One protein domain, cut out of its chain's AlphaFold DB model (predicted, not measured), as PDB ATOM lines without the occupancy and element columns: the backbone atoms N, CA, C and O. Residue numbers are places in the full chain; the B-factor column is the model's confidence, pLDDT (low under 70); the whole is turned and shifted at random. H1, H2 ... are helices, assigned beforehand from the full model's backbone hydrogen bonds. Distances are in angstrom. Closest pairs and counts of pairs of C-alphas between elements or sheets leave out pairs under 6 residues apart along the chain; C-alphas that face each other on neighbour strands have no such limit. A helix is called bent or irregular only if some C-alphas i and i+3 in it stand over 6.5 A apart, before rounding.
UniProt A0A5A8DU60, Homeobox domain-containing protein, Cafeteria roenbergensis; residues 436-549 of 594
ATOM      1  N   ASP A 436     214.489 214.850 171.983       65.19
ATOM      2  CA  ASP A 436     215.224 213.609 171.777       65.19
ATOM      3  C   ASP A 436     215.517 212.860 173.084       65.19
ATOM      4  O   ASP A 436     215.210 211.679 173.173       65.19
ATOM      5  N   TYR A 437     216.034 213.497 174.143       69.25
ATOM      6  CA  TYR A 437     216.342 212.820 175.420       69.25
ATOM      7  C   TYR A 437     215.082 212.272 176.108       69.25
ATOM      8  O   TYR A 437     215.106 211.192 176.709       69.25
ATOM      9  N   LEU A 438     213.966 212.993 175.971       69.00
ATOM     10  CA  LEU A 438     212.649 212.586 176.463       69.00
ATOM     11  C   LEU A 438     211.993 211.490 175.603       69.00
ATOM     12  O   LEU A 438     211.172 210.739 176.130       69.00
ATOM     13  N   MET A 439     212.369 211.344 174.328       72.19
ATOM     14  CA  MET A 439     211.770 210.376 173.391       72.19
ATOM     15  C   MET A 439     212.640 209.141 173.089       72.19
ATOM     16  O   MET A 439     212.115 208.098 172.702       72.19
ATOM     17  N   THR A 440     213.955 209.214 173.305       73.00
ATOM     18  CA  THR A 440     214.911 208.114 173.053       73.00
ATOM     19  C   THR A 440     214.946 207.069 174.166       73.00
ATOM     20  O   THR A 440     215.157 205.893 173.892       73.00
ATOM     21  N   ASN A 441     214.690 207.468 175.414       74.62
ATOM     22  CA  ASN A 441     214.789 206.600 176.593       74.62
ATOM     23  C   ASN A 441     213.435 206.009 177.031       74.62
ATOM     24  O   ASN A 441     213.151 205.936 178.230       74.62
ATOM     25  N   LEU A 442     212.553 205.648 176.092       77.81
ATOM     26  CA  LEU A 442     211.323 204.930 176.442       77.81
ATOM     27  C   LEU A 442     211.575 203.414 176.478       77.81
ATOM     28  O   LEU A 442     212.173 202.882 175.541       77.81
ATOM     29  N   PRO A 443     211.114 202.705 177.528       72.75
ATOM     30  CA  PRO A 443     211.223 201.254 177.579       72.75
ATOM     31  C   PRO A 443     210.404 200.602 176.446       72.75
ATOM     32  O   PRO A 443     209.403 201.181 176.004       72.75
ATOM     33  N   PRO A 444     210.789 199.396 175.987       77.75
ATOM     34  CA  PRO A 444     209.942 198.581 175.125       77.75
ATOM     35  C   PRO A 444     208.588 198.323 175.793       77.75
ATOM     36  O   PRO A 444     208.529 198.108 177.005       77.75
ATOM     37  N   ASP A 445     207.513 198.320 175.004       76.81
ATOM     38  CA  ASP A 445     206.167 198.021 175.498       76.81
ATOM     39  C   ASP A 445     206.021 196.496 175.648       76.81
ATOM     40  O   ASP A 445     205.549 195.798 174.752       76.81
ATOM     41  N   ASP A 446     206.550 195.954 176.751       77.44
ATOM     42  CA  ASP A 446     206.582 194.507 177.008       77.44
ATOM     43  C   ASP A 446     205.267 193.946 177.581       77.44
ATOM     44  O   ASP A 446     205.121 192.726 177.687       77.44
ATOM     45  N   GLY A 447     204.311 194.820 177.930       70.12
ATOM     46  CA  GLY A 447     202.933 194.504 178.347       70.12
ATOM     47  C   GLY A 447     202.784 193.621 179.595       70.12
ATOM     48  O   GLY A 447     201.667 193.306 179.998       70.12
ATOM     49  N   ARG A 448     203.898 193.184 180.190       68.94
ATOM     50  CA  ARG A 448     203.966 192.148 181.237       68.94
ATOM     51  C   ARG A 448     204.596 192.650 182.524       68.94
ATOM     52  O   ARG A 448     204.459 192.011 183.564       68.94
ATOM     53  N   THR A 449     205.302 193.773 182.468       66.56
ATOM     54  CA  THR A 449     205.809 194.450 183.656       66.56
ATOM     55  C   THR A 449     204.823 195.532 184.091       66.56
ATOM     56  O   THR A 449     204.198 196.174 183.255       66.56
ATOM     57  N   GLY A 450     204.697 195.782 185.401       80.38
ATOM     58  CA  GLY A 450     203.874 196.872 185.965       80.38
ATOM     59  C   GLY A 450     204.433 198.280 185.697       80.38
ATOM     60  O   GLY A 450     204.370 199.158 186.557       80.38
ATOM     61  N   ARG A 451     205.067 198.464 184.537       87.50
ATOM     62  CA  ARG A 451     205.557 199.730 184.005       87.50
ATOM     63  C   ARG A 451     204.427 200.418 183.247       87.50
ATOM     64  O   ARG A 451     203.461 199.794 182.824       87.50
ATOM     65  N   LEU A 452     204.561 201.726 183.085       92.25
ATOM     66  CA  LEU A 452     203.630 202.509 182.279       92.25
ATOM     67  C   LEU A 452     203.853 202.197 180.797       92.25
ATOM     68  O   LEU A 452     205.005 202.072 180.375       92.25
ATOM     69  N   THR A 453     202.766 202.102 180.031       94.25
ATOM     70  CA  THR A 453     202.822 201.856 178.583       94.25
ATOM     71  C   THR A 453     203.606 202.956 177.877       94.25
ATOM     72  O   THR A 453     203.670 204.106 178.338       94.25
ATOM     73  N   ARG A 454     204.189 202.633 176.718       92.88
ATOM     74  CA  ARG A 454     204.994 203.598 175.962       92.88
ATOM     75  C   ARG A 454     204.159 204.824 175.586       92.88
ATOM     76  O   ARG A 454     204.622 205.950 175.751       92.88
ATOM     77  N   ALA A 455     202.916 204.610 175.150       94.38
ATOM     78  CA  ALA A 455     201.981 205.669 174.769       94.38
ATOM     79  C   ALA A 455     201.613 206.615 175.932       94.38
ATOM     80  O   ALA A 455     201.553 207.834 175.737       94.38
ATOM     81  N   ALA A 456     201.432 206.083 177.148       95.94
ATOM     82  CA  ALA A 456     201.189 206.902 178.334       95.94
ATOM     83  C   ALA A 456     202.401 207.795 178.644       95.94
ATOM     84  O   ALA A 456     202.254 209.006 178.799       95.94
ATOM     85  N   VAL A 457     203.616 207.230 178.644       95.44
ATOM     86  CA  VAL A 457     204.849 207.996 178.905       95.44
ATOM     87  C   VAL A 457     205.097 209.071 177.838       95.44
ATOM     88  O   VAL A 457     205.506 210.174 178.197       95.44
ATOM     89  N   VAL A 458     204.817 208.800 176.553       95.31
ATOM     90  CA  VAL A 458     204.877 209.830 175.495       95.31
ATOM     91  C   VAL A 458     203.915 210.977 175.802       95.31
ATOM     92  O   VAL A 458     204.350 212.124 175.816       95.31
ATOM     93  N   SER A 459     202.648 210.680 176.102       95.94
ATOM     94  CA  SER A 459     201.615 211.704 176.342       95.94
ATOM     95  C   SER A 459     201.929 212.584 177.560       95.94
ATOM     96  O   SER A 459     201.738 213.797 177.519       95.94
ATOM     97  N   LEU A 460     202.467 211.994 178.633       96.56
ATOM     98  CA  LEU A 460     202.865 212.736 179.835       96.56
ATOM     99  C   LEU A 460     204.107 213.604 179.610       96.56
ATOM    100  O   LEU A 460     204.189 214.715 180.133       96.56
ATOM    101  N   ARG A 461     205.073 213.116 178.821       94.75
ATOM    102  CA  ARG A 461     206.258 213.896 178.439       94.75
ATOM    103  C   ARG A 461     205.919 215.012 177.464       94.75
ATOM    104  O   ARG A 461     206.479 216.090 177.608       94.75
ATOM    105  N   GLU A 462     205.000 214.777 176.530       95.19
ATOM    106  CA  GLU A 462     204.468 215.806 175.636       95.19
ATOM    107  C   GLU A 462     203.887 216.964 176.453       95.19
ATOM    108  O   GLU A 462     204.446 218.059 176.385       95.19
ATOM    109  N   TRP A 463     202.915 216.683 177.336       95.50
ATOM    110  CA  TRP A 463     202.339 217.683 178.249       95.50
ATOM    111  C   TRP A 463     203.414 218.391 179.083       95.50
ATOM    112  O   TRP A 463     203.361 219.603 179.242       95.50
ATOM    113  N   MET A 464     204.435 217.679 179.579       94.12
ATOM    114  CA  MET A 464     205.522 218.287 180.364       94.12
ATOM    115  C   MET A 464     206.431 219.213 179.533       94.12
ATOM    116  O   MET A 464     207.069 220.099 180.098       94.12
ATOM    117  N   THR A 465     206.511 219.009 178.212       90.94
ATOM    118  CA  THR A 465     207.314 219.823 177.275       90.94
ATOM    119  C   THR A 465     206.557 220.969 176.613       90.94
ATOM    120  O   THR A 465     207.181 221.776 175.920       90.94
ATOM    121  N   GLU A 466     205.244 221.071 176.806       92.56
ATOM    122  CA  GLU A 466     204.473 222.208 176.311       92.56
ATOM    123  C   GLU A 466     204.981 223.524 176.936       92.56
ATOM    124  O   GLU A 466     205.379 223.599 178.100       92.56
ATOM    125  N   GLY A 467     205.023 224.597 176.141       81.00
ATOM    126  CA  GLY A 467     205.844 225.775 176.467       81.00
ATOM    127  C   GLY A 467     205.496 226.490 177.781       81.00
ATOM    128  O   GLY A 467     206.353 227.168 178.345       81.00
ATOM    129  N   ARG A 468     204.264 226.334 178.289       83.06
ATOM    130  CA  ARG A 468     203.828 226.886 179.586       83.06
ATOM    131  C   ARG A 468     204.139 225.958 180.765       83.06
ATOM    132  O   ARG A 468     204.610 226.426 181.798       83.06
ATOM    133  N   THR A 469     203.910 224.660 180.611       85.06
ATOM    134  CA  THR A 469     204.095 223.644 181.661       85.06
ATOM    135  C   THR A 469     205.573 223.352 181.922       85.06
ATOM    136  O   THR A 469     205.933 222.999 183.042       85.06
ATOM    137  N   TRP A 470     206.466 223.587 180.953       85.50
ATOM    138  CA  TRP A 470     207.905 223.392 181.157       85.50
ATOM    139  C   TRP A 470     208.487 224.243 182.311       85.50
ATOM    140  O   TRP A 470     209.332 223.779 183.090       85.50
ATOM    141  N   LEU A 471     208.039 225.500 182.436       90.06
ATOM    142  CA  LEU A 471     208.465 226.418 183.501       90.06
ATOM    143  C   LEU A 471     207.897 226.029 184.875       90.06
ATOM    144  O   LEU A 471     208.552 226.268 185.889       90.06
ATOM    145  N   SER A 472     206.718 225.404 184.904       91.12
ATOM    146  CA  SER A 472     206.055 224.921 186.116       91.12
ATOM    147  C   SER A 472     205.418 223.545 185.865       91.12
ATOM    148  O   SER A 472     204.230 223.464 185.546       91.12
ATOM    149  N   PRO A 473     206.176 222.438 186.012       93.94
ATOM    150  CA  PRO A 473     205.693 221.069 185.770       93.94
ATOM    151  C   PRO A 473     204.813 220.542 186.921       93.94
ATOM    152  O   PRO A 473     205.003 219.438 187.439       93.94
ATOM    153  N   TYR A 474     203.880 221.370 187.380       95.81
ATOM    154  CA  TYR A 474     202.942 221.109 188.463       95.81
ATOM    155  C   TYR A 474     201.544 221.062 187.828       95.81
ATOM    156  O   TYR A 474     200.913 222.112 187.720       95.81
ATOM    157  N   PRO A 475     201.078 219.891 187.347       96.75
ATOM    158  CA  PRO A 475     199.769 219.785 186.711       96.75
ATOM    159  C   PRO A 475     198.666 220.181 187.693       96.75
ATOM    160  O   PRO A 475     198.701 219.800 188.868       96.75
ATOM    161  N   THR A 476     197.688 220.936 187.202       96.81
ATOM    162  CA  THR A 476     196.478 221.269 187.957       96.81
ATOM    163  C   THR A 476     195.604 220.028 188.154       96.81
ATOM    164  O   THR A 476     195.815 218.986 187.534       96.81
ATOM    165  N   GLN A 477     194.581 220.115 189.006       97.00
ATOM    166  CA  GLN A 477     193.631 219.011 189.185       97.00
ATOM    167  C   GLN A 477     192.864 218.691 187.887       97.00
ATOM    168  O   GLN A 477     192.601 217.523 187.606       97.00
ATOM    169  N   GLN A 478     192.607 219.707 187.055       97.31
ATOM    170  CA  GLN A 478     192.037 219.555 185.717       97.31
ATOM    171  C   GLN A 478     193.015 218.866 184.751       97.31
ATOM    172  O   GLN A 478     192.614 217.938 184.049       97.31
ATOM    173  N   ASP A 479     194.304 219.236 184.764       97.25
ATOM    174  CA  ASP A 479     195.333 218.534 183.980       97.25
ATOM    175  C   ASP A 479     195.452 217.065 184.399       97.25
ATOM    176  O   ASP A 479     195.548 216.184 183.551       97.25
ATOM    177  N   ILE A 480     195.416 216.775 185.705       97.56
ATOM    178  CA  ILE A 480     195.474 215.400 186.220       97.56
ATOM    179  C   ILE A 480     194.266 214.587 185.732       97.56
ATOM    180  O   ILE A 480     194.449 213.428 185.370       97.56
ATOM    181  N   ALA A 481     193.065 215.170 185.684       97.69
ATOM    182  CA  ALA A 481     191.875 214.505 185.148       97.69
ATOM    183  C   ALA A 481     191.993 214.243 183.633       97.69
ATOM    184  O   ALA A 481     191.874 213.096 183.204       97.69
ATOM    185  N   MET A 482     192.340 215.266 182.844       97.62
ATOM    186  CA  MET A 482     192.559 215.158 181.393       97.62
ATOM    187  C   MET A 482     193.639 214.119 181.043       97.62
ATOM    188  O   MET A 482     193.479 213.312 180.128       97.62
ATOM    189  N   LEU A 483     194.754 214.112 181.779       97.56
ATOM    190  CA  LEU A 483     195.827 213.140 181.580       97.56
ATOM    191  C   LEU A 483     195.431 211.739 182.059       97.56
ATOM    192  O   LEU A 483     195.917 210.762 181.494       97.56
ATOM    193  N   SER A 484     194.550 211.616 183.058       97.88
ATOM    194  CA  SER A 484     194.006 210.327 183.513       97.88
ATOM    195  C   SER A 484     193.171 209.684 182.412       97.88
ATOM    196  O   SER A 484     193.432 208.537 182.049       97.88
ATOM    197  N   GLU A 485     192.277 210.456 181.795       97.88
ATOM    198  CA  GLU A 485     191.486 210.034 180.637       97.88
ATOM    199  C   GLU A 485     192.377 209.679 179.433       97.88
ATOM    200  O   GLU A 485     192.277 208.578 178.892       97.88
ATOM    201  N   ARG A 486     193.333 210.549 179.068       97.38
ATOM    202  CA  ARG A 486     194.225 210.334 177.911       97.38
ATOM    203  C   ARG A 486     195.172 209.133 178.059       97.38
ATOM    204  O   ARG A 486     195.601 208.577 177.051       97.38
ATOM    205  N   THR A 487     195.550 208.752 179.283       97.31
ATOM    206  CA  THR A 487     196.556 207.693 179.527       97.31
ATOM    207  C   THR A 487     196.005 206.407 180.139       97.31
ATOM    208  O   THR A 487     196.738 205.419 180.207       97.31
ATOM    209  N   GLY A 488     194.760 206.404 180.625       97.31
ATOM    210  CA  GLY A 488     194.193 205.304 181.411       97.31
ATOM    211  C   GLY A 488     194.842 205.115 182.793       97.31
ATOM    212  O   GLY A 488     194.582 204.119 183.467       97.31
ATOM    213  N   MET A 489     195.707 206.037 183.232       97.38
ATOM    214  CA  MET A 489     196.354 205.984 184.546       97.38
ATOM    215  C   MET A 489     195.492 206.646 185.617       97.38
ATOM    216  O   MET A 489     194.898 207.694 185.383       97.38
ATOM    217  N   SER A 490     195.506 206.121 186.843       97.56
ATOM    218  CA  SER A 490     194.835 206.785 187.967       97.56
ATOM    219  C   SER A 490     195.505 208.114 188.345       97.56
ATOM    220  O   SER A 490     196.732 208.261 188.293       97.56
ATOM    221  N   ALA A 491     194.714 209.059 188.861       97.12
ATOM    222  CA  ALA A 491     195.199 210.346 189.371       97.12
ATOM    223  C   ALA A 491     196.308 210.220 190.443       97.12
ATOM    224  O   ALA A 491     197.126 211.126 190.608       97.12
ATOM    225  N   LYS A 492     196.375 209.105 191.190       96.50
ATOM    226  CA  LYS A 492     197.493 208.823 192.109       96.50
ATOM    227  C   LYS A 492     198.776 208.475 191.344       96.50
ATOM    228  O   LYS A 492     199.804 209.102 191.589       96.50
ATOM    229  N   GLN A 493     198.708 207.538 190.393       96.81
ATOM    230  CA  GLN A 493     199.862 207.149 189.569       96.81
ATOM    231  C   GLN A 493     200.432 208.339 188.789       96.81
ATOM    232  O   GLN A 493     201.649 208.464 188.690       96.81
ATOM    233  N   LEU A 494     199.577 209.241 188.294       97.44
ATOM    234  CA  LEU A 494     200.006 210.478 187.638       97.44
ATOM    235  C   LEU A 494     200.777 211.402 188.586       97.44
ATOM    236  O   LEU A 494     201.885 211.825 188.260       97.44
ATOM    237  N   ARG A 495     200.243 211.676 189.784       96.81
ATOM    238  CA  ARG A 495     200.920 212.519 190.788       96.81
ATOM    239  C   ARG A 495     202.286 211.948 191.188       96.81
ATOM    240  O   ARG A 495     203.263 212.697 191.244       96.81
ATOM    241  N   ASP A 496     202.379 210.633 191.386       96.88
ATOM    242  CA  ASP A 496     203.649 209.958 191.677       96.88
ATOM    243  C   ASP A 496     204.602 209.929 190.464       96.88
ATOM    244  O   ASP A 496     205.816 210.081 190.636       96.88
ATOM    245  N   TRP A 497     204.085 209.826 189.234       96.94
ATOM    246  CA  TRP A 497     204.889 209.956 188.015       96.94
ATOM    247  C   TRP A 497     205.492 211.359 187.891       96.94
ATOM    248  O   TRP A 497     206.711 211.482 187.819       96.94
ATOM    249  N   PHE A 498     204.686 212.423 187.983       97.06
ATOM    250  CA  PHE A 498     205.178 213.807 187.917       97.06
ATOM    251  C   PHE A 498     206.133 214.153 189.066       97.06
ATOM    252  O   PHE A 498     207.091 214.905 188.880       97.06
ATOM    253  N   ARG A 499     205.921 213.607 190.269       96.31
ATOM    254  CA  ARG A 499     206.869 213.707 191.393       96.31
ATOM    255  C   ARG A 499     208.222 213.066 191.049       96.31
ATOM    256  O   ARG A 499     209.258 213.648 191.368       96.31
ATOM    257  N   ASN A 500     208.230 211.911 190.387       96.38
ATOM    258  CA  ASN A 500     209.455 211.200 190.015       96.38
ATOM    259  C   ASN A 500     210.153 211.789 188.780       96.38
ATOM    260  O   ASN A 500     211.368 211.983 188.821       96.38
ATOM    261  N   GLU A 501     209.421 212.122 187.717       96.12
ATOM    262  CA  GLU A 501     209.990 212.680 186.483       96.12
ATOM    263  C   GLU A 501     210.604 214.065 186.738       96.12
ATOM    264  O   GLU A 501     211.692 214.369 186.244       96.12
ATOM    265  N   ARG A 502     210.001 214.872 187.626       96.38
ATOM    266  CA  ARG A 502     210.628 216.118 188.085       96.38
ATOM    267  C   ARG A 502     211.953 215.885 188.801       96.38
ATOM    268  O   ARG A 502     212.931 216.553 188.485       96.38
ATOM    269  N   LYS A 503     212.005 214.930 189.735       95.75
ATOM    270  CA  LYS A 503     213.230 214.602 190.488       95.75
ATOM    271  C   LYS A 503     214.327 213.996 189.605       95.75
ATOM    272  O   LYS A 503     215.501 214.225 189.874       95.75
ATOM    273  N   ARG A 504     213.960 213.226 188.573       95.44
ATOM    274  CA  ARG A 504     214.900 212.487 187.708       95.44
ATOM    275  C   ARG A 504     215.349 213.247 186.463       95.44
ATOM    276  O   ARG A 504     216.473 213.036 186.025       95.44
ATOM    277  N   VAL A 505     214.489 214.089 185.891       93.62
ATOM    278  CA  VAL A 505     214.734 214.741 184.596       93.62
ATOM    279  C   VAL A 505     214.750 216.259 184.736       93.62
ATOM    280  O   VAL A 505     215.770 216.884 184.455       93.62
ATOM    281  N   TRP A 506     213.655 216.863 185.211       93.44
ATOM    282  CA  TRP A 506     213.510 218.327 185.243       93.44
ATOM    283  C   TRP A 506     214.519 219.004 186.178       93.44
ATOM    284  O   TRP A 506     215.186 219.953 185.771       93.44
ATOM    285  N   LEU A 507     214.666 218.509 187.412       92.88
ATOM    286  CA  LEU A 507     215.537 219.118 188.416       92.88
ATOM    287  C   LEU A 507     217.028 218.980 188.051       92.88
ATOM    288  O   LEU A 507     217.699 220.010 188.064       92.88
ATOM    289  N   PRO A 508     217.559 217.805 187.643       93.56
ATOM    290  CA  PRO A 508     218.941 217.704 187.168       93.56
ATOM    291  C   PRO A 508     219.207 218.537 185.909       93.56
ATOM    292  O   PRO A 508     220.256 219.173 185.819       93.56
ATOM    293  N   PHE A 509     218.254 218.606 184.970       90.12
ATOM    294  CA  PHE A 509     218.361 219.482 183.800       90.12
ATOM    295  C   PHE A 509     218.478 220.958 184.211       90.12
ATOM    296  O   PHE A 509     219.394 221.658 183.773       90.12
ATOM    297  N   TRP A 510     217.589 221.432 185.090       89.75
ATOM    298  CA  TRP A 510     217.623 222.808 185.584       89.75
ATOM    299  C   TRP A 510     218.892 223.103 186.382       89.75
ATOM    300  O   TRP A 510     219.529 224.126 186.143       89.75
ATOM    301  N   GLN A 511     219.310 222.206 187.276       91.00
ATOM    302  CA  GLN A 511     220.553 222.345 188.038       91.00
ATOM    303  C   GLN A 511     221.777 222.402 187.120       91.00
ATOM    304  O   GLN A 511     222.605 223.297 187.284       91.00
ATOM    305  N   SER A 512     221.874 221.517 186.123       90.75
ATOM    306  CA  SER A 512     222.946 221.536 185.120       90.75
ATOM    307  C   SER A 512     222.968 222.862 184.351       90.75
ATOM    308  O   SER A 512     224.013 223.509 184.255       90.75
ATOM    309  N   ARG A 513     221.797 223.348 183.913       85.62
ATOM    310  CA  ARG A 513     221.668 224.641 183.228       85.62
ATOM    311  C   ARG A 513     222.110 225.816 184.101       85.62
ATOM    312  O   ARG A 513     222.856 226.671 183.641       85.62
ATOM    313  N   LEU A 514     221.659 225.866 185.353       85.62
ATOM    314  CA  LEU A 514     222.016 226.922 186.307       85.62
ATOM    315  C   LEU A 514     223.483 226.851 186.727       85.62
ATOM    316  O   LEU A 514     224.040 227.862 187.145       85.62
ATOM    317  N   SER A 515     224.098 225.671 186.641       86.88
ATOM    318  CA  SER A 515     225.514 225.459 186.938       86.88
ATOM    319  C   SER A 515     226.416 225.851 185.772       86.88
ATOM    320  O   SER A 515     227.559 226.224 186.018       86.88
ATOM    321  N   ASN A 516     225.918 225.837 184.526       84.38
ATOM    322  CA  ASN A 516     226.671 226.335 183.378       84.38
ATOM    323  C   ASN A 516     226.928 227.855 183.534       84.38
ATOM    324  O   ASN A 516     225.969 228.639 183.532       84.38
ATOM    325  N   PRO A 517     228.198 228.301 183.645       78.25
ATOM    326  CA  PRO A 517     228.526 229.712 183.816       78.25
ATOM    327  C   PRO A 517     228.068 230.582 182.639       78.25
ATOM    328  O   PRO A 517     227.713 231.731 182.869       78.25
ATOM    329  N   GLU A 518     227.964 230.059 181.413       70.62
ATOM    330  CA  GLU A 518     227.428 230.825 180.276       70.62
ATOM    331  C   GLU A 518     225.949 231.181 180.469       70.62
ATOM    332  O   GLU A 518     225.531 232.303 180.184       70.62
ATOM    333  N   CYS A 519     225.158 230.259 181.030       66.88
ATOM    334  CA  CYS A 519     223.770 230.533 181.397       66.88
ATOM    335  C   CYS A 519     223.685 231.515 182.574       66.88
ATOM    336  O   CYS A 519     222.833 232.404 182.550       66.88
ATOM    337  N   GLN A 520     224.583 231.417 183.564       59.94
ATOM    338  CA  GLN A 520     224.674 232.415 184.640       59.94
ATOM    339  C   GLN A 520     225.036 233.804 184.089       59.94
ATOM    340  O   GLN A 520     224.433 234.794 184.494       59.94
ATOM    341  N   TRP A 521     225.965 233.889 183.134       56.44
ATOM    342  CA  TRP A 521     226.396 235.145 182.518       56.44
ATOM    343  C   TRP A 521     225.320 235.745 181.610       56.44
ATOM    344  O   TRP A 521     225.114 236.957 181.649       56.44
ATOM    345  N   ALA A 522     224.592 234.929 180.840       57.62
ATOM    346  CA  ALA A 522     223.447 235.384 180.050       57.62
ATOM    347  C   ALA A 522     222.331 235.947 180.947       57.62
ATOM    348  O   ALA A 522     221.823 237.042 180.694       57.62
ATOM    349  N   VAL A 523     222.013 235.249 182.045       58.94
ATOM    350  CA  VAL A 523     221.121 235.736 183.110       58.94
ATOM    351  C   VAL A 523     221.620 237.075 183.664       58.94
ATOM    352  O   VAL A 523     220.903 238.069 183.612       58.94
ATOM    353  N   GLN A 524     222.871 237.136 184.120       58.22
ATOM    354  CA  GLN A 524     223.437 238.302 184.803       58.22
ATOM    355  C   GLN A 524     223.580 239.533 183.894       58.22
ATOM    356  O   GLN A 524     223.399 240.655 184.362       58.22
ATOM    357  N   ARG A 525     223.838 239.339 182.594       55.66
ATOM    358  CA  ARG A 525     223.886 240.416 181.589       55.66
ATOM    359  C   ARG A 525     222.485 240.937 181.233       55.66
ATOM    360  O   ARG A 525     222.342 242.117 180.935       55.66
ATOM    361  N   SER A 526     221.455 240.092 181.342       51.88
ATOM    362  CA  SER A 526     220.041 240.476 181.180       51.88
ATOM    363  C   SER A 526     219.488 241.231 182.401       51.88
ATOM    364  O   SER A 526     218.615 242.088 182.269       51.88
ATOM    365  N   SER A 527     220.029 240.968 183.596       53.91
ATOM    366  CA  SER A 527     219.608 241.591 184.863       53.91
ATOM    367  C   SER A 527     219.836 243.106 184.958       53.91
ATOM    368  O   SER A 527     219.304 243.731 185.874       53.91
ATOM    369  N   GLY A 528     220.564 243.721 184.016       45.94
ATOM    370  CA  GLY A 528     220.712 245.183 183.936       45.94
ATOM    371  C   GLY A 528     219.385 245.933 183.743       45.94
ATOM    372  O   GLY A 528     219.299 247.112 184.074       45.94
ATOM    373  N   ALA A 529     218.337 245.245 183.274       49.16
ATOM    374  CA  ALA A 529     217.003 245.804 183.064       49.16
ATOM    375  C   ALA A 529     215.898 244.973 183.750       49.16
ATOM    376  O   ALA A 529     214.953 244.534 183.103       49.16
ATOM    377  N   ARG A 530     216.006 244.771 185.073       43.09
ATOM    378  CA  ARG A 530     214.893 244.373 185.975       43.09
ATOM    379  C   ARG A 530     214.077 243.124 185.563       43.09
ATOM    380  O   ARG A 530     212.944 242.961 186.011       43.09
ATOM    381  N   ALA A 531     214.642 242.245 184.736       41.47
ATOM    382  CA  ALA A 531     213.958 241.078 184.197       41.47
ATOM    383  C   ALA A 531     213.659 240.041 185.293       41.47
ATOM    384  O   ALA A 531     214.525 239.708 186.105       41.47
ATOM    385  N   ASN A 532     212.432 239.513 185.287       46.97
ATOM    386  CA  ASN A 532     211.934 238.528 186.248       46.97
ATOM    387  C   ASN A 532     212.563 237.145 185.984       46.97
ATOM    388  O   ASN A 532     211.957 236.255 185.389       46.97
ATOM    389  N   ILE A 533     213.820 236.977 186.392       52.56
ATOM    390  CA  ILE A 533     214.533 235.700 186.339       52.56
ATOM    391  C   ILE A 533     214.337 235.009 187.683       52.56
ATOM    392  O   ILE A 533     214.645 235.593 188.719       52.56
ATOM    393  N   ILE A 534     213.838 233.770 187.652       54.12
ATOM    394  CA  ILE A 534     213.573 232.945 188.837       54.12
ATOM    395  C   ILE A 534     214.854 232.896 189.699       54.12
ATOM    396  O   ILE A 534     215.846 232.303 189.267       54.12
ATOM    397  N   PRO A 535     214.882 233.528 190.893       53.09
ATOM    398  CA  PRO A 535     216.095 233.601 191.705       53.09
ATOM    399  C   PRO A 535     216.610 232.210 192.088       53.09
ATOM    400  O   PRO A 535     215.804 231.303 192.297       53.09
ATOM    401  N   LYS A 536     217.927 232.050 192.314       50.88
ATOM    402  CA  LYS A 536     218.484 230.802 192.885       50.88
ATOM    403  C   LYS A 536     217.715 230.362 194.136       50.88
ATOM    404  O   LYS A 536     217.292 229.218 194.200       50.88
ATOM    405  N   SER A 537     217.378 231.302 195.024       53.16
ATOM    406  CA  SER A 537     216.581 231.039 196.232       53.16
ATOM    407  C   SER A 537     215.132 230.612 195.975       53.16
ATOM    408  O   SER A 537     214.482 230.099 196.881       53.16
ATOM    409  N   VAL A 538     214.580 230.850 194.783       54.97
ATOM    410  CA  VAL A 538     213.259 230.353 194.372       54.97
ATOM    411  C   VAL A 538     213.386 228.959 193.759       54.97
ATOM    412  O   VAL A 538     212.541 228.117 194.030       54.97
ATOM    413  N   ILE A 539     214.470 228.662 193.040       58.12
ATOM    414  CA  ILE A 539     214.745 227.312 192.514       58.12
ATOM    415  C   ILE A 539     215.139 226.347 193.642       58.12
ATOM    416  O   ILE A 539     214.645 225.224 193.688       58.12
ATOM    417  N   GLU A 540     215.947 226.799 194.601       55.16
ATOM    418  CA  GLU A 540     216.250 226.081 195.846       55.16
ATOM    419  C   GLU A 540     214.965 225.841 196.652       55.16
ATOM    420  O   GLU A 540     214.694 224.709 197.051       55.16
ATOM    421  N   ARG A 541     214.097 226.856 196.795       53.72
ATOM    422  CA  ARG A 541     212.765 226.670 197.396       53.72
ATOM    423  C   ARG A 541     211.899 225.675 196.620       53.72
ATOM    424  O   ARG A 541     211.321 224.803 197.253       53.72
ATOM    425  N   PHE A 542     211.834 225.726 195.289       54.84
ATOM    426  CA  PHE A 542     211.078 224.749 194.491       54.84
ATOM    427  C   PHE A 542     211.637 223.322 194.607       54.84
ATOM    428  O   PHE A 542     210.857 222.369 194.656       54.84
ATOM    429  N   ALA A 543     212.960 223.163 194.723       52.50
ATOM    430  CA  ALA A 543     213.586 221.873 194.997       52.50
ATOM    431  C   ALA A 543     213.165 221.316 196.371       52.50
ATOM    432  O   ALA A 543     212.830 220.135 196.462       52.50
ATOM    433  N   HIS A 544     213.088 222.167 197.403       46.34
ATOM    434  CA  HIS A 544     212.545 221.800 198.716       46.34
ATOM    435  C   HIS A 544     211.024 221.535 198.683       46.34
ATOM    436  O   HIS A 544     210.567 220.524 199.200       46.34
ATOM    437  N   TYR A 545     210.218 222.343 197.986       46.12
ATOM    438  CA  TYR A 545     208.772 222.097 197.853       46.12
ATOM    439  C   TYR A 545     208.435 220.809 197.075       46.12
ATOM    440  O   TYR A 545     207.327 220.284 197.196       46.12
ATOM    441  N   SER A 546     209.373 220.256 196.296       47.25
ATOM    442  CA  SER A 546     209.183 218.986 195.580       47.25
ATOM    443  C   SER A 546     209.215 217.736 196.482       47.25
ATOM    444  O   SER A 546     208.957 216.632 195.975       47.25
ATOM    445  N   THR A 547     209.536 217.855 197.776       44.94
ATOM    446  CA  THR A 547     209.365 216.760 198.749       44.94
ATOM    447  C   THR A 547     208.040 216.836 199.503       44.94
ATOM    448  O   THR A 547     207.449 215.785 199.729       44.94
ATOM    449  N   ASP A 548     207.539 218.042 199.789       36.19
ATOM    450  CA  ASP A 548     206.562 218.246 200.874       36.19
ATOM    451  C   ASP A 548     205.121 218.529 200.405       36.19
ATOM    452  O   ASP A 548     204.189 218.492 201.208       36.19
ATOM    453  N   LEU A 549     204.890 218.771 199.107       43.69
ATOM    454  CA  LEU A 549     203.530 218.796 198.553       43.69
ATOM    455  C   LEU A 549     202.970 217.371 198.402       43.69
ATOM    456  O   LEU A 549     203.006 216.760 197.326       43.69
TER     457      LEU A 549
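Overview. This is residues 436 to 549 of the 594 residues of the protein "Homeobox domain-containing protein" of Cafeteria roenbergensis (UniProt A0A5A8DU60). A long bent helix, H4, makes a spine: H3 of the helical hairpin H2 and H3 packs at one end, and past the other H5 turns off and H6 folds back beside H4b. The all-helix printed part has 114 residues with six named helices, H1 to H6. It is only just loose, close to compact, with radius of gyration of the C-alphas 16.4 A, spanning 54 by 29 by 23 A.

Along the chain. Find C-alpha 491 at (195.199, 210.346, 189.371), where H4, residues 491 to 515, begins. Assigned as one helix by its hydrogen bonds, it is bent, C-alphas 504 and 507 being 6.7 A apart; H4a, residues 491 to 504, spans 19.9 A, and H4b is residues 507 to 515. Look for H1 at residues 436 to 440, H2 at 454 to 465, H3 at 477 to 487, H5 at 517 to 529, 19.8 A, and H6 at 536 to 548, 19.1 A, ending at (206.562, 218.246, 200.874).

Arrangement. H4a touches H3 with residues 491 to 495 alone, about perpendicular at 85 degrees; the closest C-alphas, Ile 480 and Ala 491, are 6.0 A apart. In the hairpin, H2 touches H3 at Ala 456 and Thr 487, closest C-alphas 4.8 A. H1 and H2 are close but not clearly touching, as are H4b and H5, and H6 and both arms. Every O i to N i+4 pair is within hydrogen-bond range in H1, H2, H3, H4a and H4b, but 7 of 9 in H5 and in H6.

Size, cuts and confidence. The printed part has no cut; the links H1 to H2 and H2 to H3 are long. Confidence is under 70 at residues 436 to 438, 448 to 449 and 519 to 549.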